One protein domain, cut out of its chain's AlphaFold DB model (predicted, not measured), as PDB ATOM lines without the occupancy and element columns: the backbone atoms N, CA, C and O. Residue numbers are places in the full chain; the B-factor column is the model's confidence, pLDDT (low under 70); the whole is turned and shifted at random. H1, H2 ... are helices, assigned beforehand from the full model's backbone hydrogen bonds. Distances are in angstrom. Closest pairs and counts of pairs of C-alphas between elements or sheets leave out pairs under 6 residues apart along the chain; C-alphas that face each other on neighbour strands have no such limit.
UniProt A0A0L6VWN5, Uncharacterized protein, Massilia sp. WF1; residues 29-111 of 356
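AT A GLANCE: This is residues 29 to 111 of the 356 residues of an uncharacterized protein of Massilia sp. WF1 (UniProt A0A0L6VWN5). Two helices, H1 and H3, run opposite ways as a loose pair, with the short H2 slanting across one end; H5, with the small H4 at its start, makes the other end of the model. The link of residues 95 to 107 folds back from H5 toward the middle, and H6 ends the printed part. The 83 printed residues hold six named helices, H1 to H6 in order along the chain, and no named strand; the class is all helix. The whole is compact and rounded, with a radius of gyration of the C-alphas of 12.3 A and spans of 34 by 25 by 19 A.

HOW THE PARTS SIT: H1, residues 29 to 42, is close to but not clearly touching H3, residues 65 to 73: the closest C-alphas, of Tyr 31 and Ile 68, are 7.4 A apart, at a shallow tilt of 25 degrees, opposite ways. H2, residues 52 to 57, is close to but not clearly touching H1, at a steep tilt of 66 degrees, the same way; the closest C-alphas, of Phe 38 and Phe 55, are 6.3 A apart. H4, residues 77 to 80, is close to but not clearly touching H5, residues 83 to 94, with the closest C-alphas, of Leu 79 and Tyr 85, 6.7 A apart. H3 and H4 are only just apart, closest 8.2 A, as are H5 and H6, residues 108 to 111, closest 8.1 A. In H1, H2, H3 and H5 every O i to N i+4 pair is within hydrogen-bond range; H4 and H6 are too short for such a pair.

IN THESE COORDINATES: H1 begins at C-alpha 29 (13.143, 60.883, 143.872) and is 19.9 A long. H5 is 16.8 A and H3 12.4 A long. H2 is 8.6 A; H4 and H6 are 4.9 A each. H6 ends at C-alpha 111 (12.495, 71.907, 137.023).

THE WHOLE: The two C-alphas farthest apart, of Ala 57 and Leu 94, are 35.1 A apart. The printed part has no cut. The link from H5 to H6 is long, with 13 residues. The mean pLDDT of the printed part is 88.3; residues 109 to 110 are under 70.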
ATOM      1  N   ALA A  29      11.694  61.003 143.762       88.94
ATOM      2  CA  ALA A  29      13.143  60.883 143.872       88.94
ATOM      3  C   ALA A  29      13.664  59.630 143.151       88.94
ATOM      4  O   ALA A  29      14.686  59.711 142.456       88.94
ATOM      5  N   TYR A  30      12.936  58.513 143.232       91.25
ATOM      6  CA  TYR A  30      13.222  57.295 142.477       91.25
ATOM      7  C   TYR A  30      13.255  57.554 140.961       91.25
ATOM      8  O   TYR A  30      14.270  57.279 140.310       91.25
ATOM      9  N   TYR A  31      12.197  58.144 140.390       92.50
ATOM     10  CA  TYR A  31      12.126  58.388 138.941       92.50
ATOM     11  C   TYR A  31      13.185  59.382 138.457       92.50
ATOM     12  O   TYR A  31      13.807  59.168 137.410       92.50
ATOM     13  N   ILE A  32      13.462  60.436 139.231       91.12
ATOM     14  CA  ILE A  32      14.561  61.368 138.937       91.12
ATOM     15  C   ILE A  32      15.904  60.635 138.962       91.12
ATOM     16  O   ILE A  32      16.739  60.855 138.081       91.12
ATOM     17  N   GLY A  33      16.128  59.779 139.962       90.50
ATOM     18  CA  GLY A  33      17.335  58.969 140.090       90.50
ATOM     19  C   GLY A  33      17.563  58.109 138.852       90.50
ATOM     20  O   GLY A  33      18.622  58.193 138.227       90.50
ATOM     21  N   VAL A  34      16.538  57.366 138.433       92.94
ATOM     22  CA  VAL A  34      16.552  56.552 137.209       92.94
ATOM     23  C   VAL A  34      16.915  57.389 135.976       92.94
ATOM     24  O   VAL A  34      17.817  57.019 135.217       92.94
ATOM     25  N   CYS A  35      16.273  58.544 135.791       92.56
ATOM     26  CA  CYS A  35      16.526  59.398 134.630       92.56
ATOM     27  C   CYS A  35      17.931  60.021 134.648       92.56
ATOM     28  O   CYS A  35      18.569  60.135 133.599       92.56
ATOM     29  N   LYS A  36      18.469  60.355 135.828       92.00
ATOM     30  CA  LYS A  36      19.850  60.839 135.986       92.00
ATOM     31  C   LYS A  36      20.881  59.782 135.591       92.00
ATOM     32  O   LYS A  36      21.852  60.126 134.918       92.00
ATOM     33  N   VAL A  37      20.674  58.512 135.955       92.75
ATOM     34  CA  VAL A  37      21.558  57.405 135.529       92.75
ATOM     35  C   VAL A  37      21.551  57.271 134.011       92.75
ATOM     36  O   VAL A  37      22.614  57.215 133.389       92.75
ATOM     37  N   PHE A  38      20.357  57.278 133.410       94.75
ATOM     38  CA  PHE A  38      20.203  57.239 131.959       94.75
ATOM     39  C   PHE A  38      20.957  58.398 131.292       94.75
ATOM     40  O   PHE A  38      21.767  58.177 130.389       94.75
ATOM     41  N   ALA A  39      20.749  59.624 131.781       92.25
ATOM     42  CA  ALA A  39      21.366  60.821 131.228       92.25
ATOM     43  C   ALA A  39      22.891  60.843 131.383       92.25
ATOM     44  O   ALA A  39      23.599  61.261 130.465       92.25
ATOM     45  N   ALA A  40      23.421  60.341 132.501       91.44
ATOM     46  CA  ALA A  40      24.859  60.237 132.722       91.44
ATOM     47  C   ALA A  40      25.541  59.313 131.696       91.44
ATOM     48  O   ALA A  40      26.645  59.629 131.229       91.44
ATOM     49  N   TYR A  41      24.879  58.209 131.328       94.69
ATOM     50  CA  TYR A  41      25.385  57.228 130.369       94.69
ATOM     51  C   TYR A  41      25.219  57.696 128.914       94.69
ATOM     52  O   TYR A  41      26.201  57.756 128.176       94.69
ATOM     53  N   HIS A  42      24.005  58.087 128.514       91.00
ATOM     54  CA  HIS A  42      23.664  58.411 127.117       91.00
ATOM     55  C   HIS A  42      23.902  59.872 126.723       91.00
ATOM     56  O   HIS A  42      23.716  60.230 125.564       91.00
ATOM     57  N   LYS A  43      24.293  60.733 127.673       90.44
ATOM     58  CA  LYS A  43      24.488  62.185 127.475       90.44
ATOM     59  C   LYS A  43      23.239  62.921 126.968       90.44
ATOM     60  O   LYS A  43      23.342  64.014 126.421       90.44
ATOM     61  N   ARG A  44      22.058  62.339 127.187       89.88
ATOM     62  CA  ARG A  44      20.746  62.913 126.865       89.88
ATOM     63  C   ARG A  44      19.724  62.500 127.916       89.88
ATOM     64  O   ARG A  44      19.814  61.395 128.444       89.88
ATOM     65  N   TRP A  45      18.743  63.354 128.191       90.19
ATOM     66  CA  TRP A  45      17.609  62.974 129.034       90.19
ATOM     67  C   TRP A  45      16.777  61.876 128.338       90.19
ATOM     68  O   TRP A  45      16.691  61.889 127.100       90.19
ATOM     69  N   PRO A  46      16.226  60.891 129.074       92.50
ATOM     70  CA  PRO A  46      15.353  59.899 128.465       92.50
ATOM     71  C   PRO A  46      14.089  60.552 127.888       92.50
ATOM     72  O   PRO A  46      13.714  61.665 128.248       92.50
ATOM     73  N   THR A  47      13.445  59.851 126.961       92.94
ATOM     74  CA  THR A  47      12.161  60.226 126.352       92.94
ATOM     75  C   THR A  47      11.189  59.059 126.504       92.94
ATOM     76  O   THR A  47      11.619  57.945 126.814       92.94
ATOM     77  N   ALA A  48       9.896  59.272 126.248       91.75
ATOM     78  CA  ALA A  48       8.906  58.192 126.280       91.75
ATOM     79  C   ALA A  48       9.273  57.023 125.339       91.75
ATOM     80  O   ALA A  48       8.998  55.871 125.655       91.75
ATOM     81  N   ASP A  49       9.961  57.289 124.226       93.69
ATOM     82  CA  ASP A  49      10.402  56.259 123.275       93.69
ATOM     83  C   ASP A  49      11.741  55.589 123.628       93.69
ATOM     84  O   ASP A  49      12.180  54.689 122.912       93.69
ATOM     85  N   ALA A  50      12.397  55.988 124.723       94.88
ATOM     86  CA  ALA A  50      13.624  55.335 125.169       94.88
ATOM     87  C   ALA A  50      13.352  53.864 125.531       94.88
ATOM     88  O   ALA A  50      12.516  53.538 126.379       94.88
ATOM     89  N   SER A  51      14.076  52.968 124.869       95.44
ATOM     90  CA  SER A  51      13.841  51.529 124.922       95.44
ATOM     91  C   SER A  51      14.370  50.889 126.206       95.44
ATOM     92  O   SER A  51      15.306  51.374 126.848       95.44
ATOM     93  N   ARG A  52      13.825  49.717 126.553       94.44
ATOM     94  CA  ARG A  52      14.300  48.916 127.692       94.44
ATOM     95  C   ARG A  52      15.787  48.556 127.584       94.44
ATOM     96  O   ARG A  52      16.469  48.469 128.604       94.44
ATOM     97  N   ASP A  53      16.293  48.349 126.369       95.00
ATOM     98  CA  ASP A  53      17.705  48.032 126.144       95.00
ATOM     99  C   ASP A  53      18.615  49.241 126.394       95.00
ATOM    100  O   ASP A  53      19.700  49.078 126.954       95.00
ATOM    101  N   GLU A  54      18.159  50.460 126.095       94.56
ATOM    102  CA  GLU A  54      18.893  51.683 126.439       94.56
ATOM    103  C   GLU A  54      18.975  51.892 127.956       94.56
ATOM    104  O   GLU A  54      20.050  52.206 128.473       94.56
ATOM    105  N   PHE A  55      17.882  51.660 128.691       93.81
ATOM    106  CA  PHE A  55      17.906  51.692 130.160       93.81
ATOM    107  C   PHE A  55      18.809  50.598 130.736       93.81
ATOM    108  O   PHE A  55      19.632  50.869 131.616       93.81
ATOM    109  N   ARG A  56      18.744  49.381 130.182       93.25
ATOM    110  CA  ARG A  56      19.614  48.268 130.585       93.25
ATOM    111  C   ARG A  56      21.091  48.578 130.340       93.25
ATOM    112  O   ARG A  56      21.915  48.242 131.191       93.25
ATOM    113  N   ALA A  57      21.433  49.233 129.229       92.12
ATOM    114  CA  ALA A  57      22.798  49.676 128.942       92.12
ATOM    115  C   ALA A  57      23.313  50.669 130.001       92.12
ATOM    116  O   ALA A  57      24.465  50.577 130.422       92.12
ATOM    117  N   ALA A  58      22.431  51.529 130.518       90.94
ATOM    118  CA  ALA A  58      22.707  52.416 131.648       90.94
ATOM    119  C   ALA A  58      22.649  51.712 133.025       90.94
ATOM    120  O   ALA A  58      22.715  52.370 134.056       90.94
ATOM    121  N   ARG A  59      22.558  50.373 133.063       90.69
ATOM    122  CA  ARG A  59      22.420  49.536 134.273       90.69
ATOM    123  C   ARG A  59      21.119  49.728 135.056       90.69
ATOM    124  O   ARG A  59      21.010  49.219 136.168       90.69
ATOM    125  N   VAL A  60      20.114  50.369 134.468       88.81
ATOM    126  CA  VAL A  60      18.767  50.439 135.039       88.81
ATOM    127  C   VAL A  60      17.968  49.240 134.529       88.81
ATOM    128  O   VAL A  60      17.845  49.019 133.324       88.81
ATOM    129  N   ARG A  61      17.462  48.404 135.438       85.50
ATOM    130  CA  ARG A  61      16.732  47.180 135.077       85.50
ATOM    131  C   ARG A  61      15.224  47.432 135.068       85.50
ATOM    132  O   ARG A  61      14.728  48.284 135.784       85.50
ATOM    133  N   GLU A  62      14.513  46.654 134.252       83.25
ATOM    134  CA  GLU A  62      13.042  46.506 134.295       83.25
ATOM    135  C   GLU A  62      12.178  47.733 133.969       83.25
ATOM    136  O   GLU A  62      10.953  47.636 134.022       83.25
ATOM    137  N   VAL A  63      12.773  48.835 133.526       88.25
ATOM    138  CA  VAL A  63      12.046  50.040 133.109       88.25
ATOM    139  C   VAL A  63      12.356  50.409 131.661       88.25
ATOM    140  O   VAL A  63      13.414  50.073 131.127       88.25
ATOM    141  N   ASP A  64      11.402  51.081 131.031       92.50
ATOM    142  CA  ASP A  64      11.535  51.763 129.748       92.50
ATOM    143  C   ASP A  64      10.833  53.127 129.833       92.50
ATOM    144  O   ASP A  64      10.137  53.414 130.816       92.50
ATOM    145  N   GLY A  65      11.033  53.976 128.822       92.81
ATOM    146  CA  GLY A  65      10.487  55.332 128.804       92.81
ATOM    147  C   GLY A  65       8.964  55.349 128.920       92.81
ATOM    148  O   GLY A  65       8.421  56.100 129.725       92.81
ATOM    149  N   ARG A  66       8.266  54.463 128.198       94.06
ATOM    150  CA  ARG A  66       6.793  54.384 128.197       94.06
ATOM    151  C   ARG A  66       6.231  53.928 129.534       94.06
ATOM    152  O   ARG A  66       5.129  54.324 129.910       94.06
ATOM    153  N   ARG A  67       6.940  53.047 130.236       93.56
ATOM    154  CA  ARG A  67       6.559  52.600 131.574       93.56
ATOM    155  C   ARG A  67       6.661  53.749 132.570       93.56
ATOM    156  O   ARG A  67       5.685  53.984 133.271       93.56
ATOM    157  N   ILE A  68       7.789  54.461 132.595       93.31
ATOM    158  CA  ILE A  68       7.976  55.619 133.479       93.31
ATOM    159  C   ILE A  68       6.927  56.689 133.165       93.31
ATOM    160  O   ILE A  68       6.243  57.137 134.075       93.31
ATOM    161  N   GLU A  69       6.732  57.027 131.887       93.38
ATOM    162  CA  GLU A  69       5.719  57.996 131.450       93.38
ATOM    163  C   GLU A  69       4.335  57.641 132.007       93.38
ATOM    164  O   GLU A  69       3.679  58.460 132.641       93.38
ATOM    165  N   ARG A  70       3.912  56.385 131.847       92.81
ATOM    166  CA  ARG A  70       2.619  55.900 132.338       92.81
ATOM    167  C   ARG A  70       2.500  55.967 133.857       92.81
ATOM    168  O   ARG A  70       1.445  56.344 134.345       92.81
ATOM    169  N   GLU A  71       3.544  55.587 134.587       92.56
ATOM    170  CA  GLU A  71       3.544  55.645 136.054       92.56
ATOM    171  C   GLU A  71       3.514  57.100 136.560       92.56
ATOM    172  O   GLU A  71       2.922  57.361 137.599       92.56
ATOM    173  N   LEU A  72       4.062  58.060 135.808       92.94
ATOM    174  CA  LEU A  72       3.942  59.488 136.126       92.94
ATOM    175  C   LEU A  72       2.556  60.060 135.799       92.94
ATOM    176  O   LEU A  72       2.102  60.946 136.515       92.94
ATOM    177  N   HIS A  73       1.875  59.564 134.763       90.69
ATOM    178  CA  HIS A  73       0.504  59.977 134.415       90.69
ATOM    179  C   HIS A  73      -0.553  59.343 135.327       90.69
ATOM    180  O   HIS A  73      -1.580  59.950 135.628       90.69
ATOM    181  N   PHE A  74      -0.295  58.113 135.771       90.44
ATOM    182  CA  PHE A  74      -1.167  57.324 136.633       90.44
ATOM    183  C   PHE A  74      -0.381  56.909 137.887       90.44
ATOM    184  O   PHE A  74       0.026  55.746 137.997       90.44
ATOM    185  N   PRO A  75      -0.118  57.862 138.803       90.12
ATOM    186  CA  PRO A  75       0.742  57.640 139.956       90.12
ATOM    187  C   PRO A  75       0.174  56.562 140.878       90.12
ATOM    188  O   PRO A  75      -1.017  56.529 141.183       90.12
ATOM    189  N   ALA A  76       1.046  55.674 141.355       88.50
ATOM    190  CA  ALA A  76       0.713  54.777 142.457       88.50
ATOM    191  C   ALA A  76       0.520  55.582 143.762       88.50
ATOM    192  O   ALA A  76       1.097  56.665 143.886       88.50
ATOM    193  N   PRO A  77      -0.182  55.045 144.782       88.94
ATOM    194  CA  PRO A  77      -0.497  55.787 146.010       88.94
ATOM    195  C   PRO A  77       0.711  56.419 146.711       88.94
ATOM    196  O   PRO A  77       0.590  57.480 147.308       88.94
ATOM    197  N   ALA A  78       1.885  55.788 146.633       87.25
ATOM    198  CA  ALA A  78       3.095  56.333 147.237       87.25
ATOM    199  C   ALA A  78       3.658  57.550 146.481       87.25
ATOM    200  O   ALA A  78       4.097  58.498 147.121       87.25
ATOM    201  N   LEU A  79       3.608  57.539 145.143       90.38
ATOM    202  CA  LEU A  79       3.976  58.694 144.321       90.38
ATOM    203  C   LEU A  79       2.939  59.812 144.468       90.38
ATOM    204  O   LEU A  79       3.285  60.982 144.541       90.38
ATOM    205  N   GLU A  80       1.659  59.453 144.549       90.25
ATOM    206  CA  GLU A  80       0.585  60.422 144.755       90.25
ATOM    207  C   GLU A  80       0.650  61.072 146.148       90.25
ATOM    208  O   GLU A  80       0.319  62.245 146.296       90.25
ATOM    209  N   ALA A  81       1.129  60.357 147.166       89.81
ATOM    210  CA  ALA A  81       1.358  60.914 148.498       89.81
ATOM    211  C   ALA A  81       2.637  61.771 148.606       89.81
ATOM    212  O   ALA A  81       2.834  62.424 149.632       89.81
ATOM    213  N   ASP A  82       3.504  61.776 147.588       91.25
ATOM    214  CA  ASP A  82       4.749  62.544 147.592       91.25
ATOM    215  C   ASP A  82       4.463  64.049 147.373       91.25
ATOM    216  O   ASP A  82       3.978  64.444 146.303       91.25
ATOM    217  N   PRO A  83       4.772  64.924 148.352       88.69
ATOM    218  CA  PRO A  83       4.529  66.358 148.226       88.69
ATOM    219  C   PRO A  83       5.338  67.006 147.093       88.69
ATOM    220  O   PRO A  83       4.860  67.965 146.482       88.69
ATOM    221  N   GLU A  84       6.533  66.498 146.764       89.00
ATOM    222  CA  GLU A  84       7.319  67.035 145.650       89.00
ATOM    223  C   GLU A  84       6.691  66.684 144.298       89.00
ATOM    224  O   GLU A  84       6.715  67.505 143.373       89.00
ATOM    225  N   TYR A  85       6.111  65.485 144.175       91.25
ATOM    226  CA  TYR A  85       5.375  65.086 142.977       91.25
ATOM    227  C   TYR A  85       4.130  65.953 142.794       91.25
ATOM    228  O   TYR A  85       3.901  66.456 141.694       91.25
ATOM    229  N   GLN A  86       3.365  66.203 143.862       90.38
ATOM    230  CA  GLN A  86       2.186  67.073 143.797       90.38
ATOM    231  C   GLN A  86       2.551  68.502 143.384       90.38
ATOM    232  O   GLN A  86       1.937  69.052 142.469       90.38
ATOM    233  N   ALA A  87       3.613  69.074 143.959       86.31
ATOM    234  CA  ALA A  87       4.106  70.393 143.564       86.31
ATOM    235  C   ALA A  87       4.531  70.439 142.082       86.31
ATOM    236  O   ALA A  87       4.250  71.410 141.373       86.31
ATOM    237  N   LEU A  88       5.185  69.382 141.584       87.50
ATOM    238  CA  LEU A  88       5.557  69.276 140.173       87.50
ATOM    239  C   LEU A  88       4.332  69.111 139.262       87.50
ATOM    240  O   LEU A  88       4.290  69.705 138.186       87.50
ATOM    241  N   ARG A  89       3.329  68.340 139.686       89.00
ATOM    242  CA  ARG A  89       2.082  68.132 138.944       89.00
ATOM    243  C   ARG A  89       1.284  69.422 138.814       89.00
ATOM    244  O   ARG A  89       0.885  69.765 137.704       89.00
ATOM    245  N   GLU A  90       1.106  70.160 139.909       85.12
ATOM    246  CA  GLU A  90       0.473  71.484 139.887       85.12
ATOM    247  C   GLU A  90       1.183  72.421 138.910       85.12
ATOM    248  O   GLU A  90       0.539  73.094 138.106       85.12
ATOM    249  N   ARG A  91       2.520  72.423 138.927       81.62
ATOM    250  CA  ARG A  91       3.312  73.200 137.975       81.62
ATOM    251  C   ARG A  91       3.056  72.785 136.528       81.62
ATOM    252  O   ARG A  91       2.862  73.658 135.690       81.62
ATOM    253  N   CYS A  92       3.064  71.490 136.220       83.06
ATOM    254  CA  CYS A  92       2.852  71.021 134.848       83.06
ATOM    255  C   CYS A  92       1.481  71.465 134.317       83.06
ATOM    256  O   CYS A  92       1.382  71.944 133.188       83.06
ATOM    257  N   LEU A  93       0.445  71.404 135.158       82.25
ATOM    258  CA  LEU A  93      -0.889  71.898 134.811       82.25
ATOM    259  C   LEU A  93      -0.884  73.406 134.505       82.25
ATOM    260  O   LEU A  93      -1.514  73.835 133.539       82.25
ATOM    261  N   LEU A  94      -0.139  74.207 135.274       73.62
ATOM    262  CA  LEU A  94       0.027  75.648 135.022       73.62
ATOM    263  C   LEU A  94       0.808  75.955 133.748       73.62
ATOM    264  O   LEU A  94       0.508  76.925 133.055       73.62
ATOM    265  N   ASP A  95       1.782  75.111 133.430       70.12
ATOM    266  CA  ASP A  95       2.557  75.180 132.197       70.12
ATOM    267  C   ASP A  95       1.739  74.743 130.962       70.12
ATOM    268  O   ASP A  95       2.272  74.712 129.850       70.12
ATOM    269  N   GLY A  96       0.451  74.413 131.138       71.44
ATOM    270  CA  GLY A  96      -0.461  74.009 130.071       71.44
ATOM    271  C   GLY A  96      -0.292  72.555 129.635       71.44
ATOM    272  O   GLY A  96      -0.656  72.227 128.510       71.44
ATOM    273  N   MET A  97       0.265  71.695 130.495       78.50
ATOM    274  CA  MET A  97       0.403  70.253 130.267       78.50
ATOM    275  C   MET A  97      -0.780  69.532 130.941       78.50
ATOM    276  O   MET A  97      -0.694  69.204 132.126       78.50
ATOM    277  N   PRO A  98      -1.910  69.309 130.237       74.12
ATOM    278  CA  PRO A  98      -3.133  68.776 130.845       74.12
ATOM    279  C   PRO A  98      -2.960  67.349 131.375       74.12
ATOM    280  O   PRO A  98      -3.644  66.955 132.316       74.12
ATOM    281  N   ASP A  99      -2.017  66.605 130.800       78.75
ATOM    282  CA  ASP A  99      -1.742  65.212 131.141       78.75
ATOM    283  C   ASP A  99      -0.898  65.064 132.428       78.75
ATOM    284  O   ASP A  99      -0.706  63.962 132.937       78.75
ATOM    285  N   GLY A 100      -0.452  66.183 133.020       84.56
ATOM    286  CA  GLY A 100       0.274  66.212 134.287       84.56
ATOM    287  C   GLY A 100       1.788  66.075 134.122       84.56
ATOM    288  O   GLY A 100       2.398  66.756 133.298       84.56
ATOM    289  N   VAL A 101       2.416  65.258 134.976       89.25
ATOM    290  CA  VAL A 101       3.877  65.094 135.006       89.25
ATOM    291  C   VAL A 101       4.310  64.127 133.906       89.25
ATOM    292  O   VAL A 101       3.955  62.953 133.932       89.25
ATOM    293  N   SER A 102       5.131  64.609 132.975       90.31
ATOM    294  CA  SER A 102       5.795  63.782 131.966       90.31
ATOM    295  C   SER A 102       7.249  63.500 132.339       90.31
ATOM    296  O   SER A 102       7.849  64.162 133.193       90.31
ATOM    297  N   LEU A 103       7.866  62.537 131.662       90.06
ATOM    298  CA  LEU A 103       9.281  62.223 131.832       90.06
ATOM    299  C   LEU A 103      10.179  63.392 131.390       90.06
ATOM    300  O   LEU A 103      11.242  63.604 131.976       90.06
ATOM    301  N   GLU A 104       9.726  64.220 130.442       85.38
ATOM    302  CA  GLU A 104      10.379  65.493 130.110       85.38
ATOM    303  C   GLU A 104      10.322  66.482 131.284       85.38
ATOM    304  O   GLU A 104      11.336  67.096 131.609       85.38
ATOM    305  N   ALA A 105       9.190  66.579 131.990       85.00
ATOM    306  CA  ALA A 105       9.047  67.457 133.153       85.00
ATOM    307  C   ALA A 105       9.964  67.071 134.332       85.00
ATOM    308  O   ALA A 105      10.239  67.901 135.202       85.00
ATOM    309  N   LEU A 106      10.479  65.835 134.363       88.62
ATOM    310  CA  LEU A 106      11.478  65.406 135.347       88.62
ATOM    311  C   LEU A 106      12.882  65.961 135.078       88.62
ATOM    312  O   LEU A 106      13.725  65.928 135.983       88.62
ATOM    313  N   ASP A 107      13.153  66.451 133.866       84.50
ATOM    314  CA  ASP A 107      14.463  66.980 133.502       84.50
ATOM    315  C   ASP A 107      14.829  68.166 134.411       84.50
ATOM    316  O   ASP A 107      14.086  69.152 134.483       84.50
ATOM    317  N   PRO A 108      15.992  68.130 135.089       75.31
ATOM    318  CA  PRO A 108      16.467  69.237 135.910       75.31
ATOM    319  C   PRO A 108      16.463  70.582 135.176       75.31
ATOM    320  O   PRO A 108      16.259  71.618 135.809       75.31
ATOM    321  N   ARG A 109      16.646  70.571 133.846       69.25
ATOM    322  CA  ARG A 109      16.589  71.767 132.998       69.25
ATOM    323  C   ARG A 109      15.234  72.461 133.092       69.25
ATOM    324  O   ARG A 109      15.212  73.684 133.203       69.25
ATOM    325  N   TYR A 110      14.139  71.707 133.123       68.44
ATOM    326  CA  TYR A 110      12.778  72.242 133.174       68.44
ATOM    327  C   TYR A 110      12.221  72.350 134.598       68.44
ATOM    328  O   TYR A 110      11.181  72.965 134.794       68.44
ATOM    329  N   ARG A 111      12.926  71.828 135.615       71.19
ATOM    330  CA  ARG A 111      12.495  71.907 137.023       71.19
ATOM    331  C   ARG A 111      12.962  73.144 137.785       71.19
ATOM    332  O   ARG A 111      12.364  73.457 138.810       71.19
TER     333      ARG A 111